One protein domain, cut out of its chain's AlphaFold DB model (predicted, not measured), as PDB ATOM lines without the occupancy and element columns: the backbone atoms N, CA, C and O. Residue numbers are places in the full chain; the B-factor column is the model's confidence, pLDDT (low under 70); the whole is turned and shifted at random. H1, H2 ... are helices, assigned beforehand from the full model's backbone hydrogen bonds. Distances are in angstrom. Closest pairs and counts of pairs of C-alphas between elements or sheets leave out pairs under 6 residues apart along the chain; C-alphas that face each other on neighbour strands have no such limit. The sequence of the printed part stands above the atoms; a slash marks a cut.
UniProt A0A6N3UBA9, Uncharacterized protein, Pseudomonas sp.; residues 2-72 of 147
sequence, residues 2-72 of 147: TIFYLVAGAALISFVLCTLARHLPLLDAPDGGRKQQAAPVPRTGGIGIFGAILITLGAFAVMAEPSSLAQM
ATOM      1  N   THR A   2     142.681 137.325  55.789       75.75
ATOM      2  CA  THR A   2     142.222 137.786  54.460       75.75
ATOM      3  C   THR A   2     142.563 139.242  54.117       75.75
ATOM      4  O   THR A   2     143.059 139.501  53.026       75.75
ATOM      5  N   ILE A   3     142.378 140.190  55.045       75.94
ATOM      6  CA  ILE A   3     142.685 141.617  54.799       75.94
ATOM      7  C   ILE A   3     144.175 141.834  54.508       75.94
ATOM      8  O   ILE A   3     144.521 142.586  53.605       75.94
ATOM      9  N   PHE A   4     145.057 141.139  55.231       82.25
ATOM     10  CA  PHE A   4     146.500 141.245  55.021       82.25
ATOM     11  C   PHE A   4     146.897 140.829  53.600       82.25
ATOM     12  O   PHE A   4     147.636 141.554  52.944       82.25
ATOM     13  N   TYR A   5     146.362 139.712  53.092       83.25
ATOM     14  CA  TYR A   5     146.645 139.260  51.726       83.25
ATOM     15  C   TYR A   5     146.089 140.202  50.657       83.25
ATOM     16  O   TYR A   5     146.750 140.406  49.643       83.25
ATOM     17  N   LEU A   6     144.923 140.813  50.887       79.75
ATOM     18  CA  LEU A   6     144.369 141.812  49.969       79.75
ATOM     19  C   LEU A   6     145.249 143.063  49.905       79.75
ATOM     20  O   LEU A   6     145.581 143.522  48.817       79.75
ATOM     21  N   VAL A   7     145.675 143.580  51.059       84.31
ATOM     22  CA  VAL A   7     146.545 144.763  51.125       84.31
ATOM     23  C   VAL A   7     147.921 144.461  50.532       84.31
ATOM     24  O   VAL A   7     148.404 145.221  49.696       84.31
ATOM     25  N   ALA A   8     148.539 143.339  50.910       89.25
ATOM     26  CA  ALA A   8     149.842 142.934  50.388       89.25
ATOM     27  C   ALA A   8     149.789 142.649  48.878       89.25
ATOM     28  O   ALA A   8     150.681 143.068  48.142       89.25
ATOM     29  N   GLY A   9     148.728 141.992  48.404       89.00
ATOM     30  CA  GLY A   9     148.497 141.730  46.986       89.00
ATOM     31  C   GLY A   9     148.306 143.018  46.187       89.00
ATOM     32  O   GLY A   9     148.985 143.211  45.182       89.00
ATOM     33  N   ALA A  10     147.459 143.936  46.660       87.31
ATOM     34  CA  ALA A  10     147.252 145.233  46.015       87.31
ATOM     35  C   ALA A  10     148.541 146.070  45.980       87.31
ATOM     36  O   ALA A  10     148.862 146.662  44.948       87.31
ATOM     37  N   ALA A  11     149.316 146.072  47.068       89.19
ATOM     38  CA  ALA A  11     150.612 146.742  47.123       89.19
ATOM     39  C   ALA A  11     151.614 146.134  46.128       89.19
ATOM     40  O   ALA A  11     152.288 146.875  45.412       89.19
ATOM     41  N   LEU A  12     151.678 144.801  46.027       92.88
ATOM     42  CA  LEU A  12     152.541 144.110  45.069       92.88
ATOM     43  C   LEU A  12     152.140 144.420  43.621       92.88
ATOM     44  O   LEU A  12     153.000 144.739  42.803       92.88
ATOM     45  N   ILE A  13     150.843 144.377  43.311       90.88
ATOM     46  CA  ILE A  13     150.319 144.734  41.986       90.88
ATOM     47  C   ILE A  13     150.689 146.182  41.651       90.88
ATOM     48  O   ILE A  13     151.220 146.443  40.572       90.88
ATOM     49  N   SER A  14     150.473 147.112  42.585       89.88
ATOM     50  CA  SER A  14     150.830 148.521  42.403       89.88
ATOM     51  C   SER A  14     152.331 148.693  42.149       89.88
ATOM     52  O   SER A  14     152.717 149.368  41.196       89.88
ATOM     53  N   PHE A  15     153.184 148.012  42.921       90.06
ATOM     54  CA  PHE A  15     154.637 148.029  42.742       90.06
ATOM     55  C   PHE A  15     155.071 147.520  41.359       90.06
ATOM     56  O   PHE A  15     155.909 148.146  40.698       90.06
ATOM     57  N   VAL A  16     154.489 146.408  40.898       91.50
ATOM     58  CA  VAL A  16     154.769 145.840  39.573       91.50
ATOM     59  C   VAL A  16     154.330 146.807  38.474       91.50
ATOM     60  O   VAL A  16     155.131 147.133  37.600       91.50
ATOM     61  N   LEU A  17     153.103 147.327  38.541       88.69
ATOM     62  CA  LEU A  17     152.580 148.271  37.550       88.69
ATOM     63  C   LEU A  17     153.392 149.577  37.502       88.69
ATOM     64  O   LEU A  17     153.727 150.045  36.415       88.69
ATOM     65  N   CYS A  18     153.783 150.129  38.652       86.19
ATOM     66  CA  CYS A  18     154.672 151.292  38.726       86.19
ATOM     67  C   CYS A  18     156.060 150.995  38.145       86.19
ATOM     68  O   CYS A  18     156.663 151.852  37.499       86.19
ATOM     69  N   THR A  19     156.573 149.777  38.336       86.56
ATOM     70  CA  THR A  19     157.834 149.362  37.716       86.56
ATOM     71  C   THR A  19     157.713 149.300  36.199       86.56
ATOM     72  O   THR A  19     158.593 149.821  35.520       86.56
ATOM     73  N   LEU A  20     156.618 148.746  35.675       87.31
ATOM     74  CA  LEU A  20     156.354 148.695  34.237       87.31
ATOM     75  C   LEU A  20     156.172 150.093  33.631       87.31
ATOM     76  O   LEU A  20     156.623 150.334  32.512       87.31
ATOM     77  N   ALA A  21     155.597 151.038  34.381       84.88
ATOM     78  CA  ALA A  21     155.429 152.422  33.940       84.88
ATOM     79  C   ALA A  21     156.762 153.133  33.635       84.88
ATOM     80  O   ALA A  21     156.767 154.085  32.857       84.88
ATOM     81  N   ARG A  22     157.905 152.648  34.153       83.12
ATOM     82  CA  ARG A  22     159.244 153.151  33.774       83.12
ATOM     83  C   ARG A  22     159.578 152.951  32.295       83.12
ATOM     84  O   ARG A  22     160.460 153.632  31.786       83.12
ATOM     85  N   HIS A  23     158.897 152.029  31.619       85.44
ATOM     86  CA  HIS A  23     159.080 151.773  30.191       85.44
ATOM     87  C   HIS A  23     158.158 152.617  29.301       85.44
ATOM     88  O   HIS A  23     158.239 152.522  28.079       85.44
ATOM     89  N   LEU A  24     157.283 153.439  29.888       83.69
ATOM     90  CA  LEU A  24     156.455 154.388  29.150       83.69
ATOM     91  C   LEU A  24     157.202 155.721  28.976       83.69
ATOM     92  O   LEU A  24     157.972 156.104  29.856       83.69
ATOM     93  N   PRO A  25     156.935 156.488  27.903       81.56
ATOM     94  CA  PRO A  25     157.566 157.794  27.669       81.56
ATOM     95  C   PRO A  25     157.087 158.907  28.632       81.56
ATOM     96  O   PRO A  25     157.376 160.080  28.418       81.56
ATOM     97  N   LEU A  26     156.363 158.554  29.699       84.19
ATOM     98  CA  LEU A  26     155.803 159.447  30.718       84.19
ATOM     99  C   LEU A  26     156.730 159.545  31.934       84.19
ATOM    100  O   LEU A  26     156.393 159.117  33.044       84.19
ATOM    101  N   LEU A  27     157.926 160.080  31.720       85.88
ATOM    102  CA  LEU A  27     158.915 160.233  32.781       85.88
ATOM    103  C   LEU A  27     159.046 161.696  33.193       85.88
ATOM    104  O   LEU A  27     159.131 162.596  32.359       85.88
ATOM    105  N   ASP A  28     159.099 161.916  34.500       86.19
ATOM    106  CA  ASP A  28     159.406 163.200  35.100       86.19
ATOM    107  C   ASP A  28     160.924 163.345  35.263       86.19
ATOM    108  O   ASP A  28     161.528 162.881  36.237       86.19
ATOM    109  N   ALA A  29     161.558 163.947  34.255       86.62
ATOM    110  CA  ALA A  29     162.996 164.177  34.254       86.62
ATOM    111  C   ALA A  29     163.397 165.258  35.280       86.62
ATOM    112  O   ALA A  29     162.623 166.200  35.508       86.62
ATOM    113  N   PRO A  30     164.597 165.148  35.883       85.88
ATOM    114  CA  PRO A  30     165.145 166.209  36.718       85.88
ATOM    115  C   PRO A  30     165.192 167.536  35.962       85.88
ATOM    116  O   PRO A  30     165.627 167.588  34.814       85.88
ATOM    117  N   ASP A  31     164.748 168.607  36.619       84.25
ATOM    118  CA  ASP A  31     164.718 169.963  36.060       84.25
ATOM    119  C   ASP A  31     165.872 170.848  36.564       84.25
ATOM    120  O   ASP A  31     165.959 172.014  36.191       84.25
ATOM    121  N   GLY A  32     166.764 170.302  37.401       75.81
ATOM    122  CA  GLY A  32     167.887 171.038  37.991       75.81
ATOM    123  C   GLY A  32     167.473 172.112  39.004       75.81
ATOM    124  O   GLY A  32     168.312 172.922  39.394       75.81
ATOM    125  N   GLY A  33     166.202 172.137  39.423       84.44
ATOM    126  CA  GLY A  33     165.650 173.120  40.351       84.44
ATOM    127  C   GLY A  33     164.771 172.472  41.419       84.44
ATOM    128  O   GLY A  33     165.261 171.997  42.443       84.44
ATOM    129  N   ARG A  34     163.447 172.484  41.206       83.00
ATOM    130  CA  ARG A  34     162.465 171.975  42.182       83.00
ATOM    131  C   ARG A  34     162.600 170.464  42.385       83.00
ATOM    132  O   ARG A  34     162.394 169.975  43.495       83.00
ATOM    133  N   LYS A  35     162.917 169.725  41.323       84.94
ATOM    134  CA  LYS A  35     162.985 168.262  41.325       84.94
ATOM    135  C   LYS A  35     164.341 167.781  41.835       84.94
ATOM    136  O   LYS A  35     165.370 168.064  41.232       84.94
ATOM    137  N   GLN A  36     164.326 167.032  42.938       86.38
ATOM    138  CA  GLN A  36     165.529 166.529  43.617       86.38
ATOM    139  C   GLN A  36     165.967 165.134  43.132       86.38
ATOM    140  O   GLN A  36     166.993 164.621  43.576       86.38
ATOM    141  N   GLN A  37     165.196 164.478  42.256       85.69
ATOM    142  CA  GLN A  37     165.560 163.154  41.753       85.69
ATOM    143  C   GLN A  37     166.815 163.201  40.866       85.69
ATOM    144  O   GLN A  37     166.953 164.073  40.019       85.69
ATOM    145  N   ALA A  38     167.713 162.223  41.011       86.38
ATOM    146  CA  ALA A  38     168.925 162.123  40.187       86.38
ATOM    147  C   ALA A  38     168.676 161.514  38.791       86.38
ATOM    148  O   ALA A  38     169.494 161.668  37.889       86.38
ATOM    149  N   ALA A  39     167.559 160.809  38.611       87.00
ATOM    150  CA  ALA A  39     167.182 160.145  37.368       87.00
ATOM    151  C   ALA A  39     165.680 160.331  37.100       87.00
ATOM    152  O   ALA A  39     164.928 160.568  38.049       87.00
ATOM    153  N   PRO A  40     165.224 160.213  35.839       86.44
ATOM    154  CA  PRO A  40     163.806 160.302  35.515       86.44
ATOM    155  C   PRO A  40     162.980 159.253  36.270       86.44
ATOM    156  O   PRO A  40     163.339 158.074  36.306       86.44
ATOM    157  N   VAL A  41     161.860 159.679  36.851       86.81
ATOM    158  CA  VAL A  41     160.919 158.806  37.572       86.81
ATOM    159  C   VAL A  41     159.569 158.771  36.853       86.81
ATOM    160  O   VAL A  41     159.218 159.753  36.204       86.81
ATOM    161  N   PRO A  42     158.789 157.678  36.923       85.69
ATOM    162  CA  PRO A  42     157.461 157.639  36.316       85.69
ATOM    163  C   PRO A  42     156.566 158.761  36.837       85.69
ATOM    164  O   PRO A  42     156.364 158.882  38.045       85.69
ATOM    165  N   ARG A  43     156.002 159.554  35.921       83.06
ATOM    166  CA  ARG A  43     155.093 160.658  36.263       83.06
ATOM    167  C   ARG A  43     153.702 160.155  36.665       83.06
ATOM    168  O   ARG A  43     153.024 160.775  37.470       83.06
ATOM    169  N   THR A  44     153.308 158.986  36.164       78.56
ATOM    170  CA  THR A  44     151.943 158.449  36.259       78.56
ATOM    171  C   THR A  44     151.803 157.303  37.268       78.56
ATOM    172  O   THR A  44     151.232 156.250  36.974       78.56
ATOM    173  N   GLY A  45     152.270 157.500  38.507       79.25
ATOM    174  CA  GLY A  45     152.094 156.517  39.595       79.25
ATOM    175  C   GLY A  45     150.625 156.124  39.846       79.25
ATOM    176  O   GLY A  45     150.330 155.004  40.270       79.25
ATOM    177  N   GLY A  46     149.684 157.004  39.484       84.81
ATOM    178  CA  GLY A  46     148.245 156.739  39.521       84.81
ATOM    179  C   GLY A  46     147.791 155.552  38.663       84.81
ATOM    180  O   GLY A  46     146.767 154.952  38.986       84.81
ATOM    181  N   ILE A  47     148.536 155.152  37.623       85.88
ATOM    182  CA  ILE A  47     148.238 153.933  36.846       85.88
ATOM    183  C   ILE A  47     148.393 152.694  37.730       85.88
ATOM    184  O   ILE A  47     147.546 151.803  37.694       85.88
ATOM    185  N   GLY A  48     149.447 152.642  38.550       87.25
ATOM    186  CA  GLY A  48     149.698 151.502  39.427       87.25
ATOM    187  C   GLY A  48     148.652 151.377  40.528       87.25
ATOM    188  O   GLY A  48     148.184 150.276  40.810       87.25
ATOM    189  N   ILE A  49     148.244 152.499  41.122       88.44
ATOM    190  CA  ILE A  49     147.187 152.523  42.145       88.44
ATOM    191  C   ILE A  49     145.840 152.132  41.530       88.44
ATOM    192  O   ILE A  49     145.175 151.225  42.026       88.44
ATOM    193  N   PHE A  50     145.446 152.777  40.431       90.44
ATOM    194  CA  PHE A  50     144.159 152.516  39.793       90.44
ATOM    195  C   PHE A  50     144.070 151.090  39.235       90.44
ATOM    196  O   PHE A  50     143.073 150.407  39.455       90.44
ATOM    197  N   GLY A  51     145.138 150.590  38.607       88.69
ATOM    198  CA  GLY A  51     145.216 149.204  38.153       88.69
ATOM    199  C   GLY A  51     145.112 148.199  39.302       88.69
ATOM    200  O   GLY A  51     144.360 147.231  39.194       88.69
ATOM    201  N   ALA A  52     145.780 148.450  40.435       89.81
ATOM    202  CA  ALA A  52     145.645 147.609  41.624       89.81
ATOM    203  C   ALA A  52     144.210 147.606  42.176       89.81
ATOM    204  O   ALA A  52     143.698 146.542  42.531       89.81
ATOM    205  N   ILE A  53     143.541 148.764  42.195       88.69
ATOM    206  CA  ILE A  53     142.129 148.878  42.587       88.69
ATOM    207  C   ILE A  53     141.247 148.052  41.645       88.69
ATOM    208  O   ILE A  53     140.469 147.232  42.126       88.69
ATOM    209  N   LEU A  54     141.389 148.205  40.326       88.31
ATOM    210  CA  LEU A  54     140.585 147.465  39.348       88.31
ATOM    211  C   LEU A  54     140.792 145.951  39.446       88.31
ATOM    212  O   LEU A  54     139.815 145.206  39.443       88.31
ATOM    213  N   ILE A  55     142.039 145.493  39.570       86.38
ATOM    214  CA  ILE A  55     142.350 144.063  39.698       86.38
ATOM    215  C   ILE A  55     141.767 143.508  41.000       86.38
ATOM    216  O   ILE A  55     141.150 142.445  40.992       86.38
ATOM    217  N   THR A  56     141.904 144.241  42.107       84.81
ATOM    218  CA  THR A  56     141.365 143.819  43.408       84.81
ATOM    219  C   THR A  56     139.837 143.789  43.394       84.81
ATOM    220  O   THR A  56     139.242 142.831  43.883       84.81
ATOM    221  N   LEU A  57     139.190 144.795  42.796       82.06
ATOM    222  CA  LEU A  57     137.735 144.828  42.626       82.06
ATOM    223  C   LEU A  57     137.243 143.706  41.708       82.06
ATOM    224  O   LEU A  57     136.234 143.080  42.016       82.06
ATOM    225  N   GLY A  58     137.957 143.417  40.618       81.62
ATOM    226  CA  GLY A  58     137.645 142.305  39.721       81.62
ATOM    227  C   GLY A  58     137.767 140.950  40.418       81.62
ATOM    228  O   GLY A  58     136.854 140.132  40.333       81.62
ATOM    229  N   ALA A  59     138.845 140.735  41.176       82.50
ATOM    230  CA  ALA A  59     139.021 139.531  41.985       82.50
ATOM    231  C   ALA A  59     137.910 139.394  43.038       82.50
ATOM    232  O   ALA A  59     137.324 138.322  43.182       82.50
ATOM    233  N   PHE A  60     137.565 140.488  43.723       80.06
ATOM    234  CA  PHE A  60     136.453 140.509  44.667       80.06
ATOM    235  C   PHE A  60     135.123 140.167  43.986       80.06
ATOM    236  O   PHE A  60     134.382 139.343  44.504       80.06
ATOM    237  N   ALA A  61     134.839 140.728  42.809       77.56
ATOM    238  CA  ALA A  61     133.604 140.460  42.073       77.56
ATOM    239  C   ALA A  61     133.462 138.991  41.633       77.56
ATOM    240  O   ALA A  61     132.343 138.494  41.555       77.56
ATOM    241  N   VAL A  62     134.574 138.297  41.360       80.31
ATOM    242  CA  VAL A  62     134.580 136.870  40.988       80.31
ATOM    243  C   VAL A  62     134.469 135.952  42.209       80.31
ATOM    244  O   VAL A  62     133.875 134.882  42.116       80.31
ATOM    245  N   MET A  63     135.059 136.340  43.343       80.12
ATOM    246  CA  MET A  63     135.135 135.500  44.546       80.12
ATOM    247  C   MET A  63     134.004 135.739  45.548       80.12
ATOM    248  O   MET A  63     133.785 134.906  46.428       80.12
ATOM    249  N   ALA A  64     133.332 136.886  45.478       73.88
ATOM    250  CA  ALA A  64     132.238 137.205  46.378       73.88
ATOM    251  C   ALA A  64     130.975 136.422  45.993       73.88
ATOM    252  O   ALA A  64     130.587 136.366  44.829       73.88
ATOM    253  N   GLU A  65     130.295 135.878  47.004       72.00
ATOM    254  CA  GLU A  65     128.892 135.459  46.904       72.00
ATOM    255  C   GLU A  65     128.045 136.600  46.305       72.00
ATOM    256  O   GLU A  65     128.376 137.772  46.540       72.00
ATOM    257  N   PRO A  66     126.948 136.307  45.572       66.56
ATOM    258  CA  PRO A  66     126.044 137.325  45.043       66.56
ATOM    259  C   PRO A  66     125.630 138.304  46.149       66.56
ATOM    260  O   PRO A  66     124.811 138.008  47.017       66.56
ATOM    261  N   SER A  67     126.260 139.473  46.151       66.06
ATOM    262  CA  SER A  67     126.116 140.459  47.216       66.06
ATOM    263  C   SER A  67     124.930 141.379  46.937       66.06
ATOM    264  O   SER A  67     124.360 141.384  45.847       66.06
ATOM    265  N   SER A  68     124.573 142.226  47.901       61.31
ATOM    266  CA  SER A  68     123.582 143.301  47.730       61.31
ATOM    267  C   SER A  68     123.872 144.234  46.539       61.31
ATOM    268  O   SER A  68     122.952 144.876  46.035       61.31
ATOM    269  N   LEU A  69     125.111 144.266  46.026       62.50
ATOM    270  CA  LEU A  69     125.469 144.932  44.766       62.50
ATOM    271  C   LEU A  69     124.758 144.325  43.549       62.50
ATOM    272  O   LEU A  69     124.391 145.073  42.649       62.50
ATOM    273  N   ALA A  70     124.500 143.014  43.531       68.75
ATOM    274  CA  ALA A  70     123.752 142.358  42.455       68.75
ATOM    275  C   ALA A  70     122.285 142.824  42.387       68.75
ATOM    276  O   ALA A  70     121.655 142.730  41.338       68.75
ATOM    277  N   GLN A  71     121.750 143.355  43.493       75.50
ATOM    278  CA  GLN A  71     120.406 143.933  43.549       75.50
ATOM    279  C   GLN A  71     120.388 145.437  43.233       75.50
ATOM    280  O   GLN A  71     119.316 146.031  43.107       75.50
ATOM    281  N   MET A  72     121.553 146.084  43.116       79.69
ATOM    282  CA  MET A  72     121.623 147.510  42.818       79.69
ATOM    283  C   MET A  72     121.396 147.742  41.311       79.69
ATOM    284  O   MET A  72     121.976 147.034  40.489       79.69
TER     285      MET A  72
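This is residues 2 to 72 of the 147 residues of an uncharacterized protein of Pseudomonas sp. (UniProt A0A6N3UBA9). Two long helices, H1 and H2, make a slanted helical hairpin, with a long loop, residues 22 to 44, reaching out beyond one end of the pair and folding back. At the other end, residues 62 to 68 stick out free and lead to the short helix H3, which touches neither long helix. The printed part has 71 residues with three named helices, H1, H2 and H3 in chain order, and no named strand; the class is all helix, with 43 residues in helices. The whole is a rod spanning 54 by 25 by 21 A, only just extended and close to loose, with a radius of gyration of the C-alphas of 16.9 A.

Begin with the longest helix by residues, H1, residues 2 to 21, and then find H2, residues 45 to 63. They touch, with 23 pairs of C-alphas within 8 A; look at the closest C-alphas, those of Ser 14 and Gly 48, 4.4 A apart. Their lines stand at a steep tilt of 41 degrees, they run opposite ways, and the two form a helical hairpin with centres 9.2 A apart. In the long link between them, residues 27 to 28 pair with residues 41 to 42, antiparallel, in stretches too short to be named strands. H3, residues 68 to 71, is apart from H1 and from H2. In H1 and H2 every O i to N i+4 pair is within hydrogen-bond range; H3 is too short for such a pair, and its 1 pair of O i to N i+3 is within range.

Find C-alpha 2 at (142.222, 137.786, 54.460); from there H1 runs 28.5 A to C-alpha 21 at (155.429, 152.422, 33.940). H2 begins at C-alpha 45, at (152.094, 156.517, 39.595), and its 19 residues run 27.5 A to C-alpha 63. H3 has four residues, Ser 68 to Gln 71, and ends at C-alpha 71, at (120.406, 143.933, 43.549).

The two C-alphas farthest apart, those of Gly 32 in the loop and Gln 71 in H3, are 55.0 A from each other. The printed part runs from residue 2 to residue 72 and has no cut. The link from H1 to H2 is long, with 23 residues; their C-alphas lie 10 to 28 A from the mean of all C-alphas. The link from H2 to H3 is tight, with 4 residues. In the B-factor column the mean pLDDT of the printed part is 83.1, and the model's confidence is low, under 70, at residues 66 to 70.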